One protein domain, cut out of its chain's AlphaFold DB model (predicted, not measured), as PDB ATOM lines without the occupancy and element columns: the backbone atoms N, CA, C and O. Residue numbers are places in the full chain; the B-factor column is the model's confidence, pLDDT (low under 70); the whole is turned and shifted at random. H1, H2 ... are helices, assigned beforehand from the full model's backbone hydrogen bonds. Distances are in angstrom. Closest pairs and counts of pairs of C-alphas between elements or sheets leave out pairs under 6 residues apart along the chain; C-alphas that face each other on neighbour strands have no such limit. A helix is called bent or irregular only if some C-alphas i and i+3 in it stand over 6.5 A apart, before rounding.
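What this domain is: This is residues 39 to 223 of the 239 residues of an uncharacterized protein of Acidimicrobiaceae bacterium (UniProt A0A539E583). Two long helices, H4 and H7, splay as a V, and near its closed end H5 and H6 complete an up-and-down bundle of four, each running against the one before. H1 and H2 pack on the first part of H4, H8 folds back on the end of H7, and residues 204 to 213 run between the long helices. The 185 printed residues hold nine named helices, H1 to H9, and no named strand: all helix, compact, radius of gyration of the C-alphas 18.0 A, spans 58 by 39 by 24 A.

How they stand to each other: H7, residues 147 to 176, touches H6, residues 134 to 143, as a hairpin with its residues 149 to 157 alone; the closest C-alphas, Ala 143 and Phe 150, are 5.5 A apart. Its residues 168 to 175 alone touch H8, residues 181 to 192, in another hairpin, closest C-alphas Leu 175 and Arg 184, 6.0 A. The hub H4, residues 89 to 115, touches H7 at a steep tilt of 42 degrees with residues 113 to 114 alone, closest C-alphas Ala 114 and Ser 158, 6.2 A. H4 and H5, residues 119 to 129, form a hairpin, closest C-alphas Ala 106 and Ala 129, 4.4 A. H4 also touches H1, residues 39 to 52 (Val 52 to Arg 90, closest C-alphas, 5.9 A), H2, residues 61 to 73, and H9, residues 215 to 222, about perpendicular at 89 degrees. H3, residues 77 to 83, only just touches H1, with 3 pairs of C-alphas within 8 A. Every O i to N i+4 pair is within hydrogen-bond range in H1, H2, H3, H4, H8 and H9; H5 has 5 of 7, H6 5 of 6, H7 24 of 26.

Where its parts are: H7 is 43.8 A long, H4 38.4 A and H1 20.1 A. H5 and H7 are irregular: C-alphas 124 and 127 are 7.6 A apart, C-alphas 148 and 151 7.5 A. C-alpha 39 begins H1 at (60.490, 58.610, 99.277); C-alpha 222 ends H9 at (78.197, 61.611, 82.767).

The domain as a whole: The farthest C-alphas, Gly 82 and Glu 148, are 58.3 A apart. The printed part has no cut; the long link is H8 to H9, residues 193 to 214. Mean pLDDT of the printed part is 94.7, and residues 194 to 196 are under 70.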
ATOM      1  N   THR A  39      60.988  57.544  98.396       96.75
ATOM      2  CA  THR A  39      60.490  58.610  99.277       96.75
ATOM      3  C   THR A  39      61.634  59.385  99.918       96.75
ATOM      4  O   THR A  39      61.572  60.614  99.959       96.75
ATOM      5  N   ASP A  40      62.686  58.697 100.360       96.94
ATOM      6  CA  ASP A  40      63.856  59.345 100.957       96.94
ATOM      7  C   ASP A  40      64.623  60.177  99.929       96.94
ATOM      8  O   ASP A  40      64.970  61.320 100.215       96.94
ATOM      9  N   GLU A  41      64.813  59.660  98.709       98.25
ATOM     10  CA  GLU A  41      65.440  60.417  97.618       98.25
ATOM     11  C   GLU A  41      64.637  61.683  97.281       98.25
ATOM     12  O   GLU A  41      65.206  62.774  97.213       98.25
ATOM     13  N   ARG A  42      63.304  61.581  97.154       98.25
ATOM     14  CA  ARG A  42      62.441  62.756  96.934       98.25
ATOM     15  C   ARG A  42      62.543  63.770  98.070       98.25
ATOM     16  O   ARG A  42      62.620  64.967  97.800       98.25
ATOM     17  N   ARG A  43      62.548  63.310  99.327       98.25
ATOM     18  CA  ARG A  43      62.713  64.184 100.499       98.25
ATOM     19  C   ARG A  43      64.061  64.903 100.446       98.25
ATOM     20  O   ARG A  43      64.092  66.123 100.548       98.25
ATOM     21  N   PHE A  44      65.141  64.163 100.208       98.25
ATOM     22  CA  PHE A  44      66.499  64.693 100.105       98.25
ATOM     23  C   PHE A  44      66.607  65.796  99.040       98.25
ATOM     24  O   PHE A  44      67.168  66.863  99.293       98.25
ATOM     25  N   VAL A  45      66.046  65.561  97.851       98.00
ATOM     26  CA  VAL A  45      66.055  66.540  96.754       98.00
ATOM     27  C   VAL A  45      65.181  67.750  97.084       98.00
ATOM     28  O   VAL A  45      65.624  68.879  96.885       98.00
ATOM     29  N   GLY A  46      63.988  67.549  97.649       98.25
ATOM     30  CA  GLY A  46      63.106  68.650  98.052       98.25
ATOM     31  C   GLY A  46      63.731  69.556  99.119       98.25
ATOM     32  O   GLY A  46      63.644  70.783  99.028       98.25
ATOM     33  N   GLU A  47      64.430  68.976 100.097       98.19
ATOM     34  CA  GLU A  47      65.187  69.726 101.105       98.19
ATOM     35  C   GLU A  47      66.353  70.504 100.477       98.19
ATOM     36  O   GLU A  47      66.572  71.671 100.819       98.19
ATOM     37  N   LEU A  48      67.069  69.905  99.516       97.12
ATOM     38  CA  LEU A  48      68.116  70.592  98.757       97.12
ATOM     39  C   LEU A  48      67.561  71.793  97.989       97.12
ATOM     40  O   LEU A  48      68.143  72.878  98.044       97.12
ATOM     41  N   GLU A  49      66.449  71.612  97.279       97.62
ATOM     42  CA  GLU A  49      65.797  72.667  96.503       97.62
ATOM     43  C   GLU A  49      65.349  73.830  97.387       97.62
ATOM     44  O   GLU A  49      65.609  74.993  97.048       97.62
ATOM     45  N   HIS A  50      64.751  73.519  98.540       97.31
ATOM     46  CA  HIS A  50      64.365  74.507  99.540       97.31
ATOM     47  C   HIS A  50      65.580  75.282 100.070       97.31
ATOM     48  O   HIS A  50      65.572  76.514 100.080       97.31
ATOM     49  N   LEU A  51      66.656  74.577 100.438       97.06
ATOM     50  CA  LEU A  51      67.868  75.170 101.007       97.06
ATOM     51  C   LEU A  51      68.568  76.138 100.040       97.06
ATOM     52  O   LEU A  51      69.079  77.183 100.450       97.06
ATOM     53  N   VAL A  52      68.619  75.805  98.748       97.00
ATOM     54  CA  VAL A  52      69.349  76.623  97.765       97.00
ATOM     55  C   VAL A  52      68.491  77.698  97.103       97.00
ATOM     56  O   VAL A  52      69.051  78.633  96.512       97.00
ATOM     57  N   GLY A  53      67.162  77.599  97.205       93.56
ATOM     58  CA  GLY A  53      66.216  78.524  96.579       93.56
ATOM     59  C   GLY A  53      66.331  78.524  95.053       93.56
ATOM     60  O   GLY A  53      66.393  79.582  94.434       93.56
ATOM     61  N   GLY A  54      66.494  77.341  94.451       83.62
ATOM     62  CA  GLY A  54      66.647  77.164  93.000       83.62
ATOM     63  C   GLY A  54      68.008  77.558  92.404       83.62
ATOM     64  O   GLY A  54      68.230  77.347  91.213       83.62
ATOM     65  N   ARG A  55      68.946  78.089  93.200       86.69
ATOM     66  CA  ARG A  55      70.296  78.445  92.732       86.69
ATOM     67  C   ARG A  55      71.155  77.197  92.541       86.69
ATOM     68  O   ARG A  55      71.312  76.406  93.467       86.69
ATOM     69  N   THR A  56      71.789  77.075  91.382       87.38
ATOM     70  CA  THR A  56      72.748  76.004  91.085       87.38
ATOM     71  C   THR A  56      74.159  76.561  90.918       87.38
ATOM     72  O   THR A  56      74.364  77.750  90.667       87.38
ATOM     73  N   ALA A  57      75.157  75.699  91.107       91.75
ATOM     74  CA  ALA A  57      76.560  76.003  90.850       91.75
ATOM     75  C   ALA A  57      77.205  74.831  90.094       91.75
ATOM     76  O   ALA A  57      76.763  73.696  90.278       91.75
ATOM     77  N   PRO A  58      78.257  75.062  89.284       93.56
ATOM     78  CA  PRO A  58      78.990  73.975  88.641       93.56
ATOM     79  C   PRO A  58      79.479  72.954  89.673       93.56
ATOM     80  O   PRO A  58      80.090  73.328  90.678       93.56
ATOM     81  N   PHE A  59      79.202  71.676  89.422       94.81
ATOM     82  CA  PHE A  59      79.549  70.573  90.315       94.81
ATOM     83  C   PHE A  59      80.782  69.815  89.818       94.81
ATOM     84  O   PHE A  59      81.188  69.949  88.665       94.81
ATOM     85  N   ARG A  60      81.402  69.033  90.702       93.19
ATOM     86  CA  ARG A  60      82.578  68.198  90.434       93.19
ATOM     87  C   ARG A  60      82.213  66.726  90.620       93.19
ATOM     88  O   ARG A  60      81.171  66.390  91.179       93.19
ATOM     89  N   ARG A  61      83.122  65.823  90.232       93.00
ATOM     90  CA  ARG A  61      82.976  64.378  90.505       93.00
ATOM     91  C   ARG A  61      82.763  64.082  91.996       93.00
ATOM     92  O   ARG A  61      82.041  63.150  92.322       93.00
ATOM     93  N   LEU A  62      83.333  64.905  92.884       94.31
ATOM     94  CA  LEU A  62      83.123  64.801  94.330       94.31
ATOM     95  C   LEU A  62      81.636  64.838  94.698       94.31
ATOM     96  O   LEU A  62      81.187  63.974  95.440       94.31
ATOM     97  N   GLU A  63      80.874  65.807  94.187       96.62
ATOM     98  CA  GLU A  63      79.459  65.941  94.532       96.62
ATOM     99  C   GLU A  63      78.628  64.750  94.023       96.62
ATOM    100  O   GLU A  63      77.746  64.292  94.742       96.62
ATOM    101  N   LEU A  64      78.973  64.168  92.867       95.50
ATOM    102  CA  LEU A  64      78.370  62.909  92.405       95.50
ATOM    103  C   LEU A  64      78.675  61.747  93.354       95.50
ATOM    104  O   LEU A  64      77.767  61.023  93.752       95.50
ATOM    105  N   THR A  65      79.945  61.561  93.728       94.50
ATOM    106  CA  THR A  65      80.348  60.489  94.647       94.50
ATOM    107  C   THR A  65      79.631  60.625  95.983       94.50
ATOM    108  O   THR A  65      79.030  59.665  96.446       94.50
ATOM    109  N   VAL A  66      79.638  61.823  96.568       95.62
ATOM    110  CA  VAL A  66      78.996  62.097  97.855       95.62
ATOM    111  C   VAL A  66      77.493  61.829  97.795       95.62
ATOM    112  O   VAL A  66      76.978  61.116  98.653       95.62
ATOM    113  N   MET A  67      76.811  62.334  96.764       96.50
ATOM    114  CA  MET A  67      75.381  62.104  96.546       96.50
ATOM    115  C   MET A  67      75.052  60.613  96.437       96.50
ATOM    116  O   MET A  67      74.175  60.120  97.139       96.50
ATOM    117  N   MET A  68      75.781  59.876  95.596       95.81
ATOM    118  CA  MET A  68      75.523  58.449  95.410       95.81
ATOM    119  C   MET A  68      75.802  57.641  96.670       95.81
ATOM    120  O   MET A  68      75.052  56.719  96.977       95.81
ATOM    121  N   THR A  69      76.863  57.963  97.411       94.12
ATOM    122  CA  THR A  69      77.136  57.284  98.679       94.12
ATOM    123  C   THR A  69      76.048  57.598  99.707       94.12
ATOM    124  O   THR A  69      75.607  56.682 100.391       94.12
ATOM    125  N   ALA A  70      75.552  58.840  99.772       95.12
ATOM    126  CA  ALA A  70      74.428  59.193 100.642       95.12
ATOM    127  C   ALA A  70      73.171  58.377 100.298       95.12
ATOM    128  O   ALA A  70      72.590  57.761 101.190       95.12
ATOM    129  N   PHE A  71      72.815  58.266  99.013       96.00
ATOM    130  CA  PHE A  71      71.689  57.434  98.581       96.00
ATOM    131  C   PHE A  71      71.896  55.952  98.882       96.00
ATOM    132  O   PHE A  71      70.982  55.305  99.370       96.00
ATOM    133  N   ARG A  72      73.087  55.391  98.675       93.12
ATOM    134  CA  ARG A  72      73.340  53.968  98.976       93.12
ATOM    135  C   ARG A  72      73.374  53.643 100.462       93.12
ATOM    136  O   ARG A  72      73.249  52.482 100.830       93.12
ATOM    137  N   SER A  73      73.575  54.651 101.301       92.31
ATOM    138  CA  SER A  73      73.610  54.510 102.755       92.31
ATOM    139  C   SER A  73      72.357  55.031 103.447       92.31
ATOM    140  O   SER A  73      72.316  54.980 104.672       92.31
ATOM    141  N   GLY A  74      71.375  55.538 102.693       94.00
ATOM    142  CA  GLY A  74      70.118  56.042 103.244       94.00
ATOM    143  C   GLY A  74      70.308  57.261 104.148       94.00
ATOM    144  O   GLY A  74      69.553  57.437 105.096       94.00
ATOM    145  N   VAL A  75      71.343  58.065 103.894       95.56
ATOM    146  CA  VAL A  75      71.704  59.224 104.725       95.56
ATOM    147  C   VAL A  75      70.831  60.418 104.347       95.56
ATOM    148  O   VAL A  75      70.745  60.782 103.170       95.56
ATOM    149  N   ALA A  76      70.208  61.054 105.341       96.62
ATOM    150  CA  ALA A  76      69.401  62.253 105.123       96.62
ATOM    151  C   ALA A  76      70.280  63.473 104.784       96.62
ATOM    152  O   ALA A  76      71.461  63.527 105.132       96.62
ATOM    153  N   LEU A  77      69.712  64.502 104.144       97.12
ATOM    154  CA  LEU A  77      70.492  65.677 103.733       97.12
ATOM    155  C   LEU A  77      71.140  66.391 104.927       97.12
ATOM    156  O   LEU A  77      72.319  66.740 104.869       97.12
ATOM    157  N   ALA A  78      70.390  66.602 106.011       96.75
ATOM    158  CA  ALA A  78      70.902  67.271 107.206       96.75
ATOM    159  C   ALA A  78      72.098  66.520 107.822       96.75
ATOM    160  O   ALA A  78      73.097  67.138 108.192       96.75
ATOM    161  N   GLU A  79      72.023  65.188 107.874       96.06
ATOM    162  CA  GLU A  79      73.102  64.328 108.365       96.06
ATOM    163  C   GLU A  79      74.324  64.400 107.450       96.06
ATOM    164  O   GLU A  79      75.443  64.579 107.933       96.06
ATOM    165  N   LEU A  80      74.112  64.334 106.131       96.25
ATOM    166  CA  LEU A  80      75.179  64.472 105.147       96.25
ATOM    167  C   LEU A  80      75.927  65.799 105.319       96.25
ATOM    168  O   LEU A  80      77.156  65.814 105.349       96.25
ATOM    169  N   LEU A  81      75.207  66.916 105.442       96.31
ATOM    170  CA  LEU A  81      75.819  68.237 105.598       96.31
ATOM    171  C   LEU A  81      76.531  68.396 106.949       96.31
ATOM    172  O   LEU A  81      77.543  69.093 107.019       96.31
ATOM    173  N   GLY A  82      76.056  67.718 107.998       95.44
ATOM    174  CA  GLY A  82      76.747  67.642 109.286       95.44
ATOM    175  C   GLY A  82      78.060  66.855 109.217       95.44
ATOM    176  O   GLY A  82      79.054  67.265 109.813       95.44
ATOM    177  N   GLN A  83      78.088  65.757 108.456       94.25
ATOM    178  CA  GLN A  83      79.275  64.906 108.281       94.25
ATOM    179  C   GLN A  83      80.263  65.467 107.242       94.25
ATOM    180  O   GLN A  83      81.462  65.196 107.313       94.25
ATOM    181  N   ALA A  84      79.786  66.270 106.287       94.06
ATOM    182  CA  ALA A  84      80.572  66.823 105.188       94.06
ATOM    183  C   ALA A  84      80.340  68.339 105.008       94.06
ATOM    184  O   ALA A  84      79.860  68.774 103.956       94.06
ATOM    185  N   PRO A  85      80.743  69.184 105.978       91.69
ATOM    186  CA  PRO A  85      80.450  70.624 105.963       91.69
ATOM    187  C   PRO A  85      81.092  71.390 104.791       91.69
ATOM    188  O   PRO A  85      80.724  72.528 104.514       91.69
ATOM    189  N   GLY A  86      82.059  70.789 104.087       94.44
ATOM    190  CA  GLY A  86      82.685  71.365 102.891       94.44
ATOM    191  C   GLY A  86      81.893  71.178 101.589       94.44
ATOM    192  O   GLY A  86      82.324  71.678 100.546       94.44
ATOM    193  N   ILE A  87      80.779  70.442 101.612       96.31
ATOM    194  CA  ILE A  87      79.933  70.213 100.436       96.31
ATOM    195  C   ILE A  87      79.022  71.419 100.215       96.31
ATOM    196  O   ILE A  87      78.293  71.832 101.109       96.31
ATOM    197  N   ASP A  88      79.052  71.978  99.001       97.12
ATOM    198  CA  ASP A  88      78.156  73.067  98.600       97.12
ATOM    199  C   ASP A  88      76.810  72.479  98.134       97.12
ATOM    200  O   ASP A  88      76.775  71.826  97.082       97.12
ATOM    201  N   PRO A  89      75.689  72.734  98.840       97.62
ATOM    202  CA  PRO A  89      74.381  72.191  98.472       97.62
ATOM    203  C   PRO A  89      73.940  72.566  97.050       97.62
ATOM    204  O   PRO A  89      73.267  71.786  96.378       97.62
ATOM    205  N   ARG A  90      74.374  73.726  96.534       97.88
ATOM    206  CA  ARG A  90      74.053  74.173  95.163       97.88
ATOM    207  C   ARG A  90      74.701  73.292  94.107       97.88
ATOM    208  O   ARG A  90      74.133  73.099  93.034       97.88
ATOM    209  N   ARG A  91      75.902  72.787  94.397       97.50
ATOM    210  CA  ARG A  91      76.618  71.850  93.526       97.50
ATOM    211  C   ARG A  91      76.017  70.456  93.623       97.50
ATOM    212  O   ARG A  91      75.914  69.782  92.608       97.50
ATOM    213  N   LEU A  92      75.578  70.049  94.813       97.62
ATOM    214  CA  LEU A  92      74.915  68.763  95.010       97.62
ATOM    215  C   LEU A  92      73.599  68.682  94.221       97.62
ATOM    216  O   LEU A  92      73.395  67.732  93.469       97.62
ATOM    217  N   LEU A  93      72.762  69.725  94.291       97.69
ATOM    218  CA  LEU A  93      71.539  69.803  93.489       97.69
ATOM    219  C   LEU A  93      71.834  69.847  91.980       97.69
ATOM    220  O   LEU A  93      71.140  69.204  91.195       97.69
ATOM    221  N   ALA A  94      72.863  70.591  91.561       96.81
ATOM    222  CA  ALA A  94      73.272  70.632  90.158       96.81
ATOM    223  C   ALA A  94      73.728  69.253  89.651       96.81
ATOM    224  O   ALA A  94      73.372  68.870  88.539       96.81
ATOM    225  N   ALA A  95      74.469  68.505  90.475       96.88
ATOM    226  CA  ALA A  95      74.890  67.142  90.175       96.88
ATOM    227  C   ALA A  95      73.682  66.209  90.016       96.88
ATOM    228  O   ALA A  95      73.595  65.508  89.011       96.88
ATOM    229  N   TYR A  96      72.725  66.258  90.950       97.75
ATOM    230  CA  TYR A  96      71.492  65.470  90.878       97.75
ATOM    231  C   TYR A  96      70.731  65.728  89.575       97.75
ATOM    232  O   TYR A  96      70.482  64.802  88.807       97.75
ATOM    233  N   ARG A  97      70.424  66.999  89.284       97.06
ATOM    234  CA  ARG A  97      69.655  67.390  88.091       97.06
ATOM    235  C   ARG A  97      70.348  66.985  86.795       97.06
ATOM    236  O   ARG A  97      69.687  66.498  85.890       97.06
ATOM    237  N   ALA A  98      71.669  67.143  86.718       96.50
ATOM    238  CA  ALA A  98      72.427  66.763  85.532       96.50
ATOM    239  C   ALA A  98      72.397  65.250  85.268       96.50
ATOM    240  O   ALA A  98      72.388  64.839  84.106       96.50
ATOM    241  N   VAL A  99      72.406  64.429  86.325       97.62
ATOM    242  CA  VAL A  99      72.260  62.971  86.208       97.62
ATOM    243  C   VAL A  99      70.831  62.610  85.827       97.62
ATOM    244  O   VAL A  99      70.646  61.825  84.902       97.62
ATOM    245  N   GLU A 100      69.840  63.195  86.498       98.06
ATOM    246  CA  GLU A 100      68.424  62.914  86.251       98.06
ATOM    247  C   GLU A 100      68.005  63.274  84.823       98.06
ATOM    248  O   GLU A 100      67.368  62.470  84.153       98.06
ATOM    249  N   GLU A 101      68.440  64.426  84.311       97.31
ATOM    250  CA  GLU A 101      68.205  64.833  82.922       97.31
ATOM    251  C   GLU A 101      68.734  63.783  81.934       97.31
ATOM    252  O   GLU A 101      68.023  63.347  81.032       97.31
ATOM    253  N   ARG A 102      69.970  63.314  82.128       97.69
ATOM    254  CA  ARG A 102      70.582  62.296  81.259       97.69
ATOM    255  C   ARG A 102      69.911  60.935  81.401       97.69
ATOM    256  O   ARG A 102      69.746  60.242  80.403       97.69
ATOM    257  N   ARG A 103      69.536  60.552  82.625       98.19
ATOM    258  CA  ARG A 103      68.797  59.315  82.908       98.19
ATOM    259  C   ARG A 103      67.451  59.339  82.183       98.19
ATOM    260  O   ARG A 103      67.151  58.393  81.468       98.19
ATOM    261  N   SER A 104      66.703  60.433  82.307       98.25
ATOM    262  CA  SER A 104      65.411  60.621  81.647       98.25
ATOM    263  C   SER A 104      65.531  60.610  80.120       98.25
ATOM    264  O   SER A 104      64.738  59.953  79.454       98.25
ATOM    265  N   LEU A 105      66.562  61.245  79.546       98.00
ATOM    266  CA  LEU A 105      66.830  61.170  78.102       98.00
ATOM    267  C   LEU A 105      67.142  59.740  77.634       98.00
ATOM    268  O   LEU A 105      66.690  59.330  76.567       98.00
ATOM    269  N   ALA A 106      67.914  58.983  78.415       98.25
ATOM    270  CA  ALA A 106      68.258  57.600  78.100       98.25
ATOM    271  C   ALA A 106      67.058  56.647  78.228       98.25
ATOM    272  O   ALA A 106      66.895  55.755  77.398       98.25
ATOM    273  N   GLU A 107      66.216  56.854  79.239       98.50
ATOM    274  CA  GLU A 107      64.936  56.161  79.416       98.50
ATOM    275  C   GLU A 107      63.996  56.447  78.242       98.50
ATOM    276  O   GLU A 107      63.555  55.517  77.576       98.50
ATOM    277  N   HIS A 108      63.798  57.719  77.890       98.50
ATOM    278  CA  HIS A 108      62.967  58.095  76.747       98.50
ATOM    279  C   HIS A 108      63.478  57.503  75.424       98.50
ATOM    280  O   HIS A 108      62.695  57.073  74.581       98.50
ATOM    281  N   ALA A 109      64.799  57.455  75.241       98.56
ATOM    282  CA  ALA A 109      65.410  56.819  74.080       98.56
ATOM    283  C   ALA A 109      65.119  55.312  74.026       98.56
ATOM    284  O   ALA A 109      64.865  54.783  72.948       98.56
ATOM    285  N   TRP A 110      65.138  54.622  75.169       98.69
ATOM    286  CA  TRP A 110      64.716  53.224  75.238       98.69
ATOM    287  C   TRP A 110      63.233  53.063  74.892       98.69
ATOM    288  O   TRP A 110      62.902  52.235  74.047       98.69
ATOM    289  N   ASP A 111      62.363  53.891  75.469       98.69
ATOM    290  CA  ASP A 111      60.925  53.839  75.200       98.69
ATOM    291  C   ASP A 111      60.616  54.066  73.715       98.69
ATOM    292  O   ASP A 111      59.744  53.405  73.157       98.69
ATOM    293  N   ALA A 112      61.339  54.967  73.045       98.69
ATOM    294  CA  ALA A 112      61.192  55.181  71.608       98.69
ATOM    295  C   ALA A 112      61.534  53.916  70.802       98.69
ATOM    296  O   ALA A 112      60.771  53.537  69.917       98.69
ATOM    297  N   ILE A 113      62.633  53.231  71.144       98.62
ATOM    298  CA  ILE A 113      63.044  51.970  70.502       98.62
ATOM    299  C   ILE A 113      62.011  50.868  70.748       98.62
ATOM    300  O   ILE A 113      61.671  50.136  69.825       98.62
ATOM    301  N   ALA A 114      61.518  50.742  71.981       98.44
ATOM    302  CA  ALA A 114      60.567  49.701  72.351       98.44
ATOM    303  C   ALA A 114      59.191  49.899  71.689       98.44
ATOM    304  O   ALA A 114      58.555  48.924  71.300       98.44
ATOM    305  N   ASN A 115      58.737  51.148  71.545       98.25
ATOM    306  CA  ASN A 115      57.434  51.463  70.951       98.25
ATOM    307  C   ASN A 115      57.440  51.459  69.414       98.25
ATOM    308  O   ASN A 115      56.405  51.190  68.807       98.25
ATOM    309  N   ASP A 116      58.576  51.766  68.785       98.12
ATOM    310  CA  ASP A 116      58.755  51.723  67.332       98.12
ATOM    311  C   ASP A 116      60.042  50.954  66.980       98.12
ATOM    312  O   ASP A 116      61.100  51.558  66.775       98.12
ATOM    313  N   PRO A 117      59.986  49.608  66.924       97.19
ATOM    314  CA  PRO A 117      61.166  48.753  66.807       97.19
ATOM    315  C   PRO A 117      61.676  48.652  65.360       97.19
ATOM    316  O   PRO A 117      61.937  47.565  64.837       97.19
ATOM    317  N   THR A 118      61.824  49.794  64.691       96.25
ATOM    318  CA  THR A 118      62.427  49.898  63.360       96.25
ATOM    319  C   THR A 118      63.948  50.065  63.466       96.25
ATOM    320  O   THR A 118      64.448  50.666  64.429       96.25
ATOM    321  N   PRO A 119      64.734  49.561  62.494       95.75
ATOM    322  CA  PRO A 119      66.179  49.799  62.453       95.75
ATOM    323  C   PRO A 119      66.546  51.289  62.487       95.75
ATOM    324  O   PRO A 119      67.534  51.661  63.121       95.75
ATOM    325  N   GLU A 120      65.741  52.136  61.843       96.56
ATOM    326  CA  GLU A 120      65.916  53.587  61.783       96.56
ATOM    327  C   GLU A 120      65.758  54.239  63.163       96.56
ATOM    328  O   GLU A 120      66.639  54.993  63.593       96.56
ATOM    329  N   THR A 121      64.682  53.918  63.887       98.06
ATOM    330  CA  THR A 121      64.461  54.407  65.257       98.06
ATOM    331  C   THR A 121      65.560  53.903  66.190       98.06
ATOM    332  O   THR A 121      66.117  54.672  66.978       98.06
ATOM    333  N   PHE A 122      65.974  52.644  66.046       98.12
ATOM    334  CA  PHE A 122      67.096  52.112  66.811       98.12
ATOM    335  C   PHE A 122      68.403  52.872  66.564       98.12
ATOM    336  O   PHE A 122      69.093  53.227  67.520       98.12
ATOM    337  N   ASP A 123      68.761  53.160  65.313       97.44
ATOM    338  CA  ASP A 123      69.975  53.925  65.008       97.44
ATOM    339  C   ASP A 123      69.953  55.331  65.600       97.44
ATOM    340  O   ASP A 123      70.987  55.802  66.085       97.44
ATOM    341  N   LEU A 124      68.782  55.973  65.584       98.12
ATOM    342  CA  LEU A 124      68.587  57.310  66.127       98.12
ATOM    343  C   LEU A 124      68.793  57.347  67.648       98.12
ATOM    344  O   LEU A 124      69.442  58.261  68.158       98.12
ATOM    345  N   PHE A 125      68.280  56.351  68.375       98.56
ATOM    346  CA  PHE A 125      68.193  56.401  69.837       98.56
ATOM    347  C   PHE A 125      69.204  55.525  70.587       98.56
ATOM    348  O   PHE A 125      69.463  55.778  71.768       98.56
ATOM    349  N   ARG A 126      69.839  54.533  69.943       97.81
ATOM    350  CA  ARG A 126      70.698  53.552  70.643       97.81
ATOM    351  C   ARG A 126      71.811  54.185  71.473       97.81
ATOM    352  O   ARG A 126      72.112  53.689  72.556       97.81
ATOM    353  N   VAL A 127      72.426  55.271  70.993       97.38
ATOM    354  CA  VAL A 127      73.541  55.934  71.694       97.38
ATOM    355  C   VAL A 127      73.056  56.513  73.020       97.38
ATOM    356  O   VAL A 127      73.722  56.346  74.037       97.38
ATOM    357  N   SER A 128      71.867  57.115  73.020       97.69
ATOM    358  CA  SER A 128      71.246  57.691  74.211       97.69
ATOM    359  C   SER A 128      70.750  56.626  75.187       97.69
ATOM    360  O   SER A 128      70.863  56.830  76.387       97.69
ATOM    361  N   ALA A 129      70.264  55.476  74.708       98.19
ATOM    362  CA  ALA A 129      69.808  54.374  75.567       98.19
ATOM    363  C   ALA A 129      70.964  53.540  76.167       98.19
ATOM    364  O   ALA A 129      70.835  52.959  77.251       98.19
ATOM    365  N   THR A 130      72.120  53.490  75.488       98.00
ATOM    366  CA  THR A 130      73.284  52.666  75.874       98.00
ATOM    367  C   THR A 130      73.735  52.841  77.332       98.00
ATOM    368  O   THR A 130      74.019  51.826  77.966       98.00
ATOM    369  N   PRO A 131      73.804  54.054  77.918       97.31
ATOM    370  CA  PRO A 131      74.248  54.232  79.299       97.31
ATOM    371  C   PRO A 131      73.424  53.469  80.346       97.31
ATOM    372  O   PRO A 131      73.975  53.061  81.369       97.31
ATOM    373  N   LEU A 132      72.124  53.259  80.108       97.94
ATOM    374  CA  LEU A 132      71.254  52.523  81.029       97.94
ATOM    375  C   LEU A 132      71.193  51.029  80.702       97.94
ATOM    376  O   LEU A 132      71.234  50.204  81.618       97.94
ATOM    377  N   LEU A 133      71.160  50.670  79.416       98.06
ATOM    378  CA  LEU A 133      70.944  49.293  78.954       98.06
ATOM    379  C   LEU A 133      72.072  48.784  78.030       98.06
ATOM    380  O   LEU A 133      71.800  48.274  76.942       98.06
ATOM    381  N   PRO A 134      73.357  48.859  78.433       96.88
ATOM    382  CA  PRO A 134      74.480  48.631  77.517       96.88
ATOM    383  C   PRO A 134      74.516  47.210  76.939       96.88
ATOM    384  O   PRO A 134      74.869  47.017  75.775       96.88
ATOM    385  N   VAL A 135      74.133  46.209  77.738       96.31
ATOM    386  CA  VAL A 135      74.119  44.800  77.319       96.31
ATOM    387  C   VAL A 135      73.008  44.545  76.301       96.31
ATOM    388  O   VAL A 135      73.278  43.938  75.266       96.31
ATOM    389  N   LEU A 136      71.793  45.043  76.559       97.69
ATOM    390  CA  LEU A 136      70.662  44.880  75.639       97.69
ATOM    391  C   LEU A 136      70.929  45.598  74.319       97.69
ATOM    392  O   LEU A 136      70.821  44.982  73.266       97.69
ATOM    393  N   ILE A 137      71.385  46.854  74.369       98.31
ATOM    394  CA  ILE A 137      71.721  47.604  73.153       98.31
ATOM    395  C   ILE A 137      72.816  46.893  72.350       98.31
ATOM    396  O   ILE A 137      72.704  46.787  71.132       98.31
ATOM    397  N   SER A 138      73.838  46.332  73.002       97.19
ATOM    398  CA  SER A 138      74.875  45.553  72.307       97.19
ATOM    399  C   SER A 138      74.323  44.294  71.627       97.19
ATOM    400  O   SER A 138      74.792  43.932  70.548       97.19
ATOM    401  N   GLY A 139      73.341  43.626  72.240       96.88
ATOM    402  CA  GLY A 139      72.616  42.508  71.631       96.88
ATOM    403  C   GLY A 139      71.816  42.951  70.406       96.88
ATOM    404  O   GLY A 139      71.982  42.388  69.326       96.88
ATOM    405  N   LEU A 140      71.054  44.038  70.540       97.44
ATOM    406  CA  LEU A 140      70.247  44.611  69.462       97.44
ATOM    407  C   LEU A 140      71.091  45.118  68.284       97.44
ATOM    408  O   LEU A 140      70.681  44.982  67.137       97.44
ATOM    409  N   VAL A 141      72.309  45.622  68.522       96.88
ATOM    410  CA  VAL A 141      73.253  45.962  67.438       96.88
ATOM    411  C   VAL A 141      73.572  44.742  66.568       96.88
ATOM    412  O   VAL A 141      73.726  44.893  65.358       96.88
ATOM    413  N   ARG A 142      73.670  43.545  67.160       93.94
ATOM    414  CA  ARG A 142      73.904  42.300  66.409       93.94
ATOM    415  C   ARG A 142      72.641  41.871  65.667       93.94
ATOM    416  O   ARG A 142      72.723  41.603  64.474       93.94
ATOM    417  N   ALA A 143      71.493  41.891  66.348       94.19
ATOM    418  CA  ALA A 143      70.194  41.547  65.764       94.19
ATOM    419  C   ALA A 143      69.802  42.461  64.591       94.19
ATOM    420  O   ALA A 143      69.171  42.016  63.641       94.19
ATOM    421  N   ARG A 144      70.235  43.729  64.603       92.62
ATOM    422  CA  ARG A 144      69.994  44.697  63.519       92.62
ATOM    423  C   ARG A 144      70.485  44.217  62.146       92.62
ATOM    424  O   ARG A 144      69.982  44.691  61.132       92.62
ATOM    425  N   ALA A 145      71.466  43.315  62.086       90.25
ATOM    426  CA  ALA A 145      71.936  42.748  60.820       90.25
ATOM    427  C   ALA A 145      70.905  41.816  60.146       90.25
ATOM    428  O   ALA A 145      71.053  41.519  58.961       90.25
ATOM    429  N   GLU A 146      69.866  41.391  60.873       90.12
ATOM    430  CA  GLU A 146      68.814  40.469  60.437       90.12
ATOM    431  C   GLU A 146      67.431  41.144  60.583       90.12
ATOM    432  O   GLU A 146      66.750  40.976  61.599       90.12
ATOM    433  N   PRO A 147      66.983  41.938  59.587       78.50
ATOM    434  CA  PRO A 147      65.804  42.803  59.723       78.50
ATOM    435  C   PRO A 147      64.504  42.062  60.058       78.50
ATOM    436  O   PRO A 147      63.647  42.609  60.745       78.50
ATOM    437  N   GLU A 148      64.366  40.816  59.599       84.75
ATOM    438  CA  GLU A 148      63.173  39.987  59.809       84.75
ATOM    439  C   GLU A 148      62.972  39.597  61.286       84.75
ATOM    440  O   GLU A 148      61.841  39.354  61.701       84.75
ATOM    441  N   GLY A 149      64.045  39.578  62.087       92.12
ATOM    442  CA  GLY A 149      64.014  39.231  63.514       92.12
ATOM    443  C   GLY A 149      64.200  40.416  64.463       92.12
ATOM    444  O   GLY A 149      63.973  40.276  65.663       92.12
ATOM    445  N   PHE A 150      64.581  41.595  63.959       96.00
ATOM    446  CA  PHE A 150      64.948  42.729  64.811       96.00
ATOM    447  C   PHE A 150      63.820  43.160  65.759       96.00
ATOM    448  O   PHE A 150      64.052  43.313  66.957       96.00
ATOM    449  N   ALA A 151      62.591  43.293  65.250       96.81
ATOM    450  CA  ALA A 151      61.452  43.695  66.071       96.81
ATOM    451  C   ALA A 151      61.126  42.675  67.176       96.81
ATOM    452  O   ALA A 151      60.782  43.065  68.288       96.81
ATOM    453  N   PHE A 152      61.299  41.381  66.894       96.62
ATOM    454  CA  PHE A 152      61.126  40.317  67.883       96.62
ATOM    455  C   PHE A 152      62.184  40.394  68.996       96.62
ATOM    456  O   PHE A 152      61.862  40.250  70.171       96.62
ATOM    457  N   GLU A 153      63.439  40.679  68.647       97.94
ATOM    458  CA  GLU A 153      64.513  40.856  69.633       97.94
ATOM    459  C   GLU A 153      64.305  42.107  70.503       97.94
ATOM    460  O   GLU A 153      64.603  42.085  71.701       97.94
ATOM    461  N   VAL A 154      63.762  43.193  69.936       98.25
ATOM    462  CA  VAL A 154      63.373  44.380  70.715       98.25
ATOM    463  C   VAL A 154      62.236  44.051  71.684       98.25
ATOM    464  O   VAL A 154      62.322  44.435  72.850       98.25
ATOM    465  N   ASP A 155      61.221  43.306  71.245       98.31
ATOM    466  CA  ASP A 155      60.099  42.871  72.090       98.31
ATOM    467  C   ASP A 155      60.581  41.995  73.259       98.31
ATOM    468  O   ASP A 155      60.319  42.293  74.423       98.31
ATOM    469  N   ALA A 156      61.430  40.999  72.980       98.06
ATOM    470  CA  ALA A 156      62.038  40.160  74.012       98.06
ATOM    471  C   ALA A 156      62.889  40.970  75.012       98.06
ATOM    472  O   ALA A 156      62.882  40.704  76.222       98.06
ATOM    473  N   ALA A 157      63.621  41.981  74.535       98.38
ATOM    474  CA  ALA A 157      64.367  42.891  75.396       98.38
ATOM    475  C   ALA A 157      63.432  43.780  76.243       98.38
ATOM    476  O   ALA A 157      63.712  43.994  77.426       98.38
ATOM    477  N   SER A 158      62.315  44.247  75.680       98.50
ATOM    478  CA  SER A 158      61.253  44.991  76.376       98.50
ATOM    479  C   SER A 158      60.613  44.183  77.498       98.50
ATOM    480  O   SER A 158      60.507  44.663  78.634       98.50
ATOM    481  N   ASP A 159      60.304  42.918  77.236       98.56
ATOM    482  CA  ASP A 159      59.813  41.983  78.241       98.56
ATOM    483  C   ASP A 159      60.824  41.783  79.371       98.56
ATOM    484  O   ASP A 159      60.472  41.841  80.555       98.56
ATOM    485  N   ALA A 160      62.104  41.598  79.034       98.31
ATOM    486  CA  ALA A 160      63.162  41.442  80.028       98.31
ATOM    487  C   ALA A 160      63.311  42.692  80.913       98.31
ATOM    488  O   ALA A 160      63.480  42.562  82.135       98.31
ATOM    489  N   VAL A 161      63.225  43.890  80.322       98.50
ATOM    490  CA  VAL A 161      63.249  45.161  81.061       98.50
ATOM    491  C   VAL A 161      62.052  45.261  81.993       98.50
ATOM    492  O   VAL A 161      62.225  45.469  83.195       98.50
ATOM    493  N   SER A 162      60.848  45.031  81.475       98.06
ATOM    494  CA  SER A 162      59.601  45.113  82.235       98.06
ATOM    495  C   SER A 162      59.596  44.154  83.427       98.06
ATOM    496  O   SER A 162      59.362  44.565  84.566       98.06
ATOM    497  N   GLN A 163      59.946  42.884  83.204       97.94
ATOM    498  CA  GLN A 163      60.012  41.876  84.265       97.94
ATOM    499  C   GLN A 163      61.047  42.231  85.337       97.94
ATOM    500  O   GLN A 163      60.793  42.061  86.534       97.94
ATOM    501  N   THR A 164      62.217  42.724  84.928       97.38
ATOM    502  CA  THR A 164      63.276  43.102  85.868       97.38
ATOM    503  C   THR A 164      62.866  44.317  86.695       97.38
ATOM    504  O   THR A 164      63.015  44.303  87.917       97.38
ATOM    505  N   THR A 165      62.294  45.337  86.058       96.31
ATOM    506  CA  THR A 165      61.809  46.548  86.725       96.31
ATOM    507  C   THR A 165      60.717  46.228  87.744       96.31
ATOM    508  O   THR A 165      60.820  46.668  88.887       96.31
ATOM    509  N   VAL A 166      59.733  45.387  87.399       96.81
ATOM    510  CA  VAL A 166      58.684  44.951  88.341       96.81
ATOM    511  C   VAL A 166      59.279  44.258  89.570       96.81
ATOM    512  O   VAL A 166      58.893  44.561  90.700       96.81
ATOM    513  N   ARG A 167      60.255  43.360  89.381       96.12
ATOM    514  CA  ARG A 167      60.929  42.667  90.494       96.12
ATOM    515  C   ARG A 167      61.675  43.636  91.409       96.12
ATOM    516  O   ARG A 167      61.588  43.503  92.627       96.12
ATOM    517  N   VAL A 168      62.392  44.605  90.839       96.12
ATOM    518  CA  VAL A 168      63.109  45.616  91.630       96.12
ATOM    519  C   VAL A 168      62.130  46.504  92.395       96.12
ATOM    520  O   VAL A 168      62.315  46.708  93.591       96.12
ATOM    521  N   LEU A 169      61.056  46.971  91.754       94.88
ATOM    522  CA  LEU A 169      60.034  47.796  92.408       94.88
ATOM    523  C   LEU A 169      59.348  47.064  93.566       94.88
ATOM    524  O   LEU A 169      59.059  47.681  94.591       94.88
ATOM    525  N   ALA A 170      59.131  45.751  93.452       95.12
ATOM    526  CA  ALA A 170      58.621  44.948  94.560       95.12
ATOM    527  C   ALA A 170      59.583  44.955  95.764       95.12
ATOM    528  O   ALA A 170      59.144  45.168  96.892       95.12
ATOM    529  N   LEU A 171      60.893  44.795  95.538       94.81
ATOM    530  CA  LEU A 171      61.904  44.871  96.603       94.81
ATOM    531  C   LEU A 171      61.963  46.261  97.253       94.81
ATOM    532  O   LEU A 171      62.095  46.369  98.468       94.81
ATOM    533  N   GLU A 172      61.844  47.323  96.460       94.75
ATOM    534  CA  GLU A 172      61.848  48.703  96.962       94.75
ATOM    535  C   GLU A 172      60.579  49.069  97.730       94.75
ATOM    536  O   GLU A 172      60.638  49.826  98.701       94.75
ATOM    537  N   THR A 173      59.442  48.510  97.316       94.50
ATOM    538  CA  THR A 173      58.173  48.654  98.034       94.50
ATOM    539  C   THR A 173      58.286  47.996  99.402       94.50
ATOM    540  O   THR A 173      58.061  48.664 100.402       94.50
ATOM    541  N   LEU A 174      58.777  46.751  99.453       94.88
ATOM    542  CA  LEU A 174      59.045  46.056 100.714       94.88
ATOM    543  C   LEU A 174      60.023  46.834 101.602       94.88
ATOM    544  O   LEU A 174      59.798  46.952 102.798       94.88
ATOM    545  N   LEU A 175      61.090  47.412 101.038       92.62
ATOM    546  CA  LEU A 175      62.043  48.222 101.807       92.62
ATOM    547  C   LEU A 175      61.407  49.485 102.423       92.62
ATOM    548  O   LEU A 175      61.923  50.009 103.411       92.62
ATOM    549  N   SER A 176      60.320  49.981 101.829       90.19
ATOM    550  CA  SER A 176      59.588  51.158 102.307       90.19
ATOM    551  C   SER A 176      58.580  50.834 103.415       90.19
ATOM    552  O   SER A 176      58.090  51.763 104.060       90.19
ATOM    553  N   ASP A 177      58.283  49.552 103.640       90.69
ATOM    554  CA  ASP A 177      57.387  49.099 104.701       90.69
ATOM    555  C   ASP A 177      58.065  49.166 106.083       90.69
ATOM    556  O   ASP A 177      59.289  49.287 106.214       90.69
ATOM    557  N   ASP A 178      57.253  49.079 107.141       87.75
ATOM    558  CA  ASP A 178      57.736  49.015 108.524       87.75
ATOM    559  C   ASP A 178      58.334  47.630 108.815       87.75
ATOM    560  O   ASP A 178      57.682  46.712 109.314       87.75
ATOM    561  N   LEU A 179      59.585  47.469 108.395       89.75
ATOM    562  CA  LEU A 179      60.388  46.271 108.575       89.75
ATOM    563  C   LEU A 179      61.376  46.447 109.729       89.75
ATOM    564  O   LEU A 179      61.924  47.533 109.945       89.75
ATOM    565  N   ASP A 180      61.694  45.345 110.408       92.69
ATOM    566  CA  ASP A 180      62.795  45.328 111.364       92.69
ATOM    567  C   ASP A 180      64.146  45.620 110.681       92.69
ATOM    568  O   ASP A 180      64.337  45.431 109.475       92.69
ATOM    569  N   VAL A 181      65.108  46.088 111.478       88.19
ATOM    570  CA  VAL A 181      66.415  46.538 110.982       88.19
ATOM    571  C   VAL A 181      67.166  45.450 110.208       88.19
ATOM    572  O   VAL A 181      67.769  45.744 109.176       88.19
ATOM    573  N   THR A 182      67.089  44.194 110.650       89.81
ATOM    574  CA  THR A 182      67.792  43.071 110.022       89.81
ATOM    575  C   THR A 182      67.228  42.818 108.633       89.81
ATOM    576  O   THR A 182      67.984  42.735 107.662       89.81
ATOM    577  N   ARG A 183      65.897  42.768 108.507       91.44
ATOM    578  CA  ARG A 183      65.243  42.542 107.218       91.44
ATOM    579  C   ARG A 183      65.475  43.693 106.242       91.44
ATOM    580  O   ARG A 183      65.678  43.449 105.052       91.44
ATOM    581  N   ARG A 184      65.499  44.938 106.730       91.12
ATOM    582  CA  ARG A 184      65.834  46.111 105.905       91.12
ATOM    583  C   ARG A 184      67.257  46.034 105.361       91.12
ATOM    584  O   ARG A 184      67.448  46.291 104.175       91.12
ATOM    585  N   ILE A 185      68.230  45.662 106.193       89.31
ATOM    586  CA  ILE A 185      69.630  45.474 105.775       89.31
ATOM    587  C   ILE A 185      69.726  44.382 104.712       89.31
ATOM    588  O   ILE A 185      70.345  44.594 103.672       89.31
ATOM    589  N   GLU A 186      69.063  43.246 104.922       90.19
ATOM    590  CA  GLU A 186      69.058  42.140 103.964       90.19
ATOM    591  C   GLU A 186      68.510  42.568 102.591       90.19
ATOM    592  O   GLU A 186      69.155  42.344 101.564       90.19
ATOM    593  N   LEU A 187      67.353  43.243 102.562       92.44
ATOM    594  CA  LEU A 187      66.768  43.780 101.327       92.44
ATOM    595  C   LEU A 187      67.655  44.853 100.687       92.44
ATOM    596  O   LEU A 187      67.838  44.863  99.469       92.44
ATOM    597  N   GLY A 188      68.240  45.733 101.499       92.06
ATOM    598  CA  GLY A 188      69.177  46.753 101.043       92.06
ATOM    599  C   GLY A 188      70.389  46.158 100.329       92.06
ATOM    600  O   GLY A 188      70.763  46.617  99.247       92.06
ATOM    601  N   SER A 189      70.941  45.078 100.880       88.88
ATOM    602  CA  SER A 189      72.018  44.316 100.252       88.88
ATOM    603  C   SER A 189      71.555  43.645  98.952       88.88
ATOM    604  O   SER A 189      72.241  43.743  97.935       88.88
ATOM    605  N   MET A 190      70.355  43.056  98.897       92.12
ATOM    606  CA  MET A 190      69.829  42.508  97.633       92.12
ATOM    607  C   MET A 190      69.737  43.566  96.520       92.12
ATOM    608  O   MET A 190      70.009  43.264  95.356       92.12
ATOM    609  N   LEU A 191      69.398  44.813  96.858       93.44
ATOM    610  CA  LEU A 191      69.328  45.916  95.898       93.44
ATOM    611  C   LEU A 191      70.721  46.413  95.468       93.44
ATOM    612  O   LEU A 191      70.964  46.597  94.270       93.44
ATOM    613  N   CYS A 192      71.644  46.605  96.421       87.94
ATOM    614  CA  CYS A 192      72.832  47.448  96.239       87.94
ATOM    615  C   CYS A 192      74.182  46.853  96.728       87.94
ATOM    616  O   CYS A 192      75.154  47.604  96.800       87.94
ATOM    617  N   ASP A 193      74.316  45.551  97.035       78.25
ATOM    618  CA  ASP A 193      75.535  44.926  97.634       78.25
ATOM    619  C   ASP A 193      76.812  44.912  96.753       78.25
ATOM    620  O   ASP A 193      77.603  43.981  96.820       78.25
ATOM    621  N   GLY A 194      77.044  45.914  95.895       61.81
ATOM    622  CA  GLY A 194      78.314  46.208  95.208       61.81
ATOM    623  C   GLY A 194      78.860  45.138  94.248       61.81
ATOM    624  O   GLY A 194      79.730  45.436  93.431       61.81
ATOM    625  N   GLY A 195      78.363  43.909  94.328       65.38
ATOM    626  CA  GLY A 195      78.732  42.754  93.540       65.38
ATOM    627  C   GLY A 195      77.850  42.607  92.309       65.38
ATOM    628  O   GLY A 195      76.828  43.273  92.147       65.38
ATOM    629  N   ALA A 196      78.245  41.681  91.438       68.81
ATOM    630  CA  ALA A 196      77.640  41.511  90.120       68.81
ATOM    631  C   ALA A 196      76.130  41.199  90.143       68.81
ATOM    632  O   ALA A 196      75.448  41.485  89.164       68.81
ATOM    633  N   ASN A 197      75.612  40.662  91.254       80.12
ATOM    634  CA  ASN A 197      74.257  40.114  91.356       80.12
ATOM    635  C   ASN A 197      73.258  41.023  92.093       80.12
ATOM    636  O   ASN A 197      72.175  40.554  92.438       80.12
ATOM    637  N   SER A 198      73.602  42.284  92.378       91.56
ATOM    638  CA  SER A 198      72.632  43.199  92.988       91.56
ATOM    639  C   SER A 198      71.493  43.503  92.009       91.56
ATOM    640  O   SER A 198      71.708  43.577  90.794       91.56
ATOM    641  N   ALA A 199      70.277  43.694  92.519       94.75
ATOM    642  CA  ALA A 199      69.100  43.895  91.678       94.75
ATOM    643  C   ALA A 199      69.237  45.147  90.787       94.75
ATOM    644  O   ALA A 199      68.862  45.127  89.614       94.75
ATOM    645  N   TRP A 200      69.872  46.207  91.301       95.44
ATOM    646  CA  TRP A 200      70.172  47.420  90.532       95.44
ATOM    647  C   TRP A 200      71.263  47.248  89.463       95.44
ATOM    648  O   TRP A 200      71.389  48.091  88.573       95.44
ATOM    649  N   ASN A 201      72.053  46.172  89.523       93.94
ATOM    650  CA  ASN A 201      73.100  45.863  88.547       93.94
ATOM    651  C   ASN A 201      72.642  44.878  87.458       93.94
ATOM    652  O   ASN A 201      73.425  44.532  86.572       93.94
ATOM    653  N   LEU A 202      71.387  44.414  87.502       94.75
ATOM    654  CA  LEU A 202      70.866  43.490  86.499       94.75
ATOM    655  C   LEU A 202      70.902  44.131  85.098       94.75
ATOM    656  O   LEU A 202      70.461  45.276  84.943       94.75
ATOM    657  N   PRO A 203      71.363  43.408  84.055       95.75
ATOM    658  CA  PRO A 203      71.550  43.966  82.713       95.75
ATOM    659  C   PRO A 203      70.306  44.633  82.119       95.75
ATOM    660  O   PRO A 203      70.431  45.649  81.439       95.75
ATOM    661  N   ALA A 204      69.127  44.077  82.409       97.19
ATOM    662  CA  ALA A 204      67.837  44.562  81.933       97.19
ATOM    663  C   ALA A 204      67.119  45.494  82.926       97.19
ATOM    664  O   ALA A 204      66.028  45.961  82.641       97.19
ATOM    665  N   TYR A 205      67.687  45.790  84.098       97.31
ATOM    666  CA  TYR A 205      67.050  46.753  84.998       97.31
ATOM    667  C   TYR A 205      67.148  48.165  84.417       97.31
ATOM    668  O   TYR A 205      68.266  48.644  84.224       97.31
ATOM    669  N   LEU A 206      66.013  48.835  84.207       97.75
ATOM    670  CA  LEU A 206      65.943  50.242  83.811       97.75
ATOM    671  C   LEU A 206      65.800  51.131  85.066       97.75
ATOM    672  O   LEU A 206      64.767  51.079  85.736       97.75
ATOM    673  N   PRO A 207      66.825  51.922  85.441       97.19
ATOM    674  CA  PRO A 207      66.795  52.736  86.658       97.19
ATOM    675  C   PRO A 207      65.740  53.848  86.600       97.19
ATOM    676  O   PRO A 207      65.865  54.785  85.812       97.19
ATOM    677  N   ALA A 208      64.745  53.784  87.487       96.12
ATOM    678  CA  ALA A 208      63.652  54.761  87.558       96.12
ATOM    679  C   ALA A 208      64.014  56.071  88.290       96.12
ATOM    680  O   ALA A 208      63.237  57.021  88.279       96.12
ATOM    681  N   ARG A 209      65.162  56.123  88.981       97.56
ATOM    682  CA  ARG A 209      65.637  57.309  89.716       97.56
ATOM    683  C   ARG A 209      67.156  57.305  89.864       97.56
ATOM    684  O   ARG A 209      67.801  56.278  89.649       97.56
ATOM    685  N   VAL A 210      67.731  58.440  90.256       98.06
ATOM    686  CA  VAL A 210      69.188  58.617  90.358       98.06
ATOM    687  C   VAL A 210      69.802  57.677  91.395       98.06
ATOM    688  O   VAL A 210      70.850  57.088  91.132       98.06
ATOM    689  N   GLY A 211      69.150  57.483  92.546       96.75
ATOM    690  CA  GLY A 211      69.676  56.668  93.643       96.75
ATOM    691  C   GLY A 211      69.922  55.199  93.299       96.75
ATOM    692  O   GLY A 211      70.751  54.564  93.951       96.75
ATOM    693  N   THR A 212      69.281  54.670  92.250       96.38
ATOM    694  CA  THR A 212      69.439  53.269  91.814       96.38
ATOM    695  C   THR A 212      70.487  53.078  90.722       96.38
ATOM    696  O   THR A 212      70.719  51.960  90.256       96.38
ATOM    697  N   LEU A 213      71.170  54.150  90.309       96.00
ATOM    698  CA  LEU A 213      72.255  54.059  89.343       96.00
ATOM    699  C   LEU A 213      73.485  53.366  89.951       96.00
ATOM    700  O   LEU A 213      74.117  53.828  90.911       96.00
ATOM    701  N   MET A 214      73.893  52.259  89.332       93.25
ATOM    702  CA  MET A 214      75.176  51.617  89.625       93.25
ATOM    703  C   MET A 214      76.343  52.455  89.080       93.25
ATOM    704  O   MET A 214      76.159  53.196  88.111       93.25
ATOM    705  N   PRO A 215      77.560  52.359  89.664       91.56
ATOM    706  CA  PRO A 215      78.681  53.236  89.307       91.56
ATOM    707  C   PRO A 215      78.987  53.268  87.807       91.56
ATOM    708  O   PRO A 215      79.208  54.338  87.255       91.56
ATOM    709  N   VAL A 216      78.930  52.105  87.150       91.19
ATOM    710  CA  VAL A 216      79.201  51.962  85.712       91.19
ATOM    711  C   VAL A 216      78.187  52.741  84.866       91.19
ATOM    712  O   VAL A 216      78.575  53.441  83.936       91.19
ATOM    713  N   ARG A 217      76.893  52.680  85.214       94.81
ATOM    714  CA  ARG A 217      75.827  53.417  84.509       94.81
ATOM    715  C   ARG A 217      75.933  54.920  84.745       94.81
ATOM    716  O   ARG A 217      75.792  55.701  83.810       94.81
ATOM    717  N   LEU A 218      76.233  55.327  85.978       95.25
ATOM    718  CA  LEU A 218      76.456  56.736  86.301       95.25
ATOM    719  C   LEU A 218      77.632  57.318  85.503       95.25
ATOM    720  O   LEU A 218      77.534  58.419  84.963       95.25
ATOM    721  N   GLU A 219      78.743  56.587  85.423       93.25
ATOM    722  CA  GLU A 219      79.916  57.013  84.660       93.25
ATOM    723  C   GLU A 219      79.622  57.108  83.160       93.25
ATOM    724  O   GLU A 219      80.016  58.092  82.529       93.25
ATOM    725  N   ALA A 220      78.869  56.146  82.616       94.12
ATOM    726  CA  ALA A 220      78.422  56.165  81.228       94.12
ATOM    727  C   ALA A 220      77.506  57.364  80.918       94.12
ATOM    728  O   ALA A 220      77.669  57.992  79.876       94.12
ATOM    729  N   LEU A 221      76.588  57.725  81.825       95.00
ATOM    730  CA  LEU A 221      75.713  58.892  81.653       95.00
ATOM    731  C   LEU A 221      76.508  60.204  81.651       95.00
ATOM    732  O   LEU A 221      76.277  61.079  80.821       95.00
ATOM    733  N   ILE A 222      77.450  60.357  82.583       91.31
ATOM    734  CA  ILE A 222      78.197  61.611  82.767       91.31
ATOM    735  C   ILE A 222      79.379  61.740  81.783       91.31
ATOM    736  O   ILE A 222      79.943  62.822  81.644       91.31
ATOM    737  N   GLY A 223      79.722  60.676  81.050       79.25
ATOM    738  CA  GLY A 223      80.690  60.720  79.947       79.25
ATOM    739  C   GLY A 223      82.156  60.770  80.386       79.25
ATOM    740  O   GLY A 223      82.993  61.294  79.655       79.25
TER     741      GLY A 223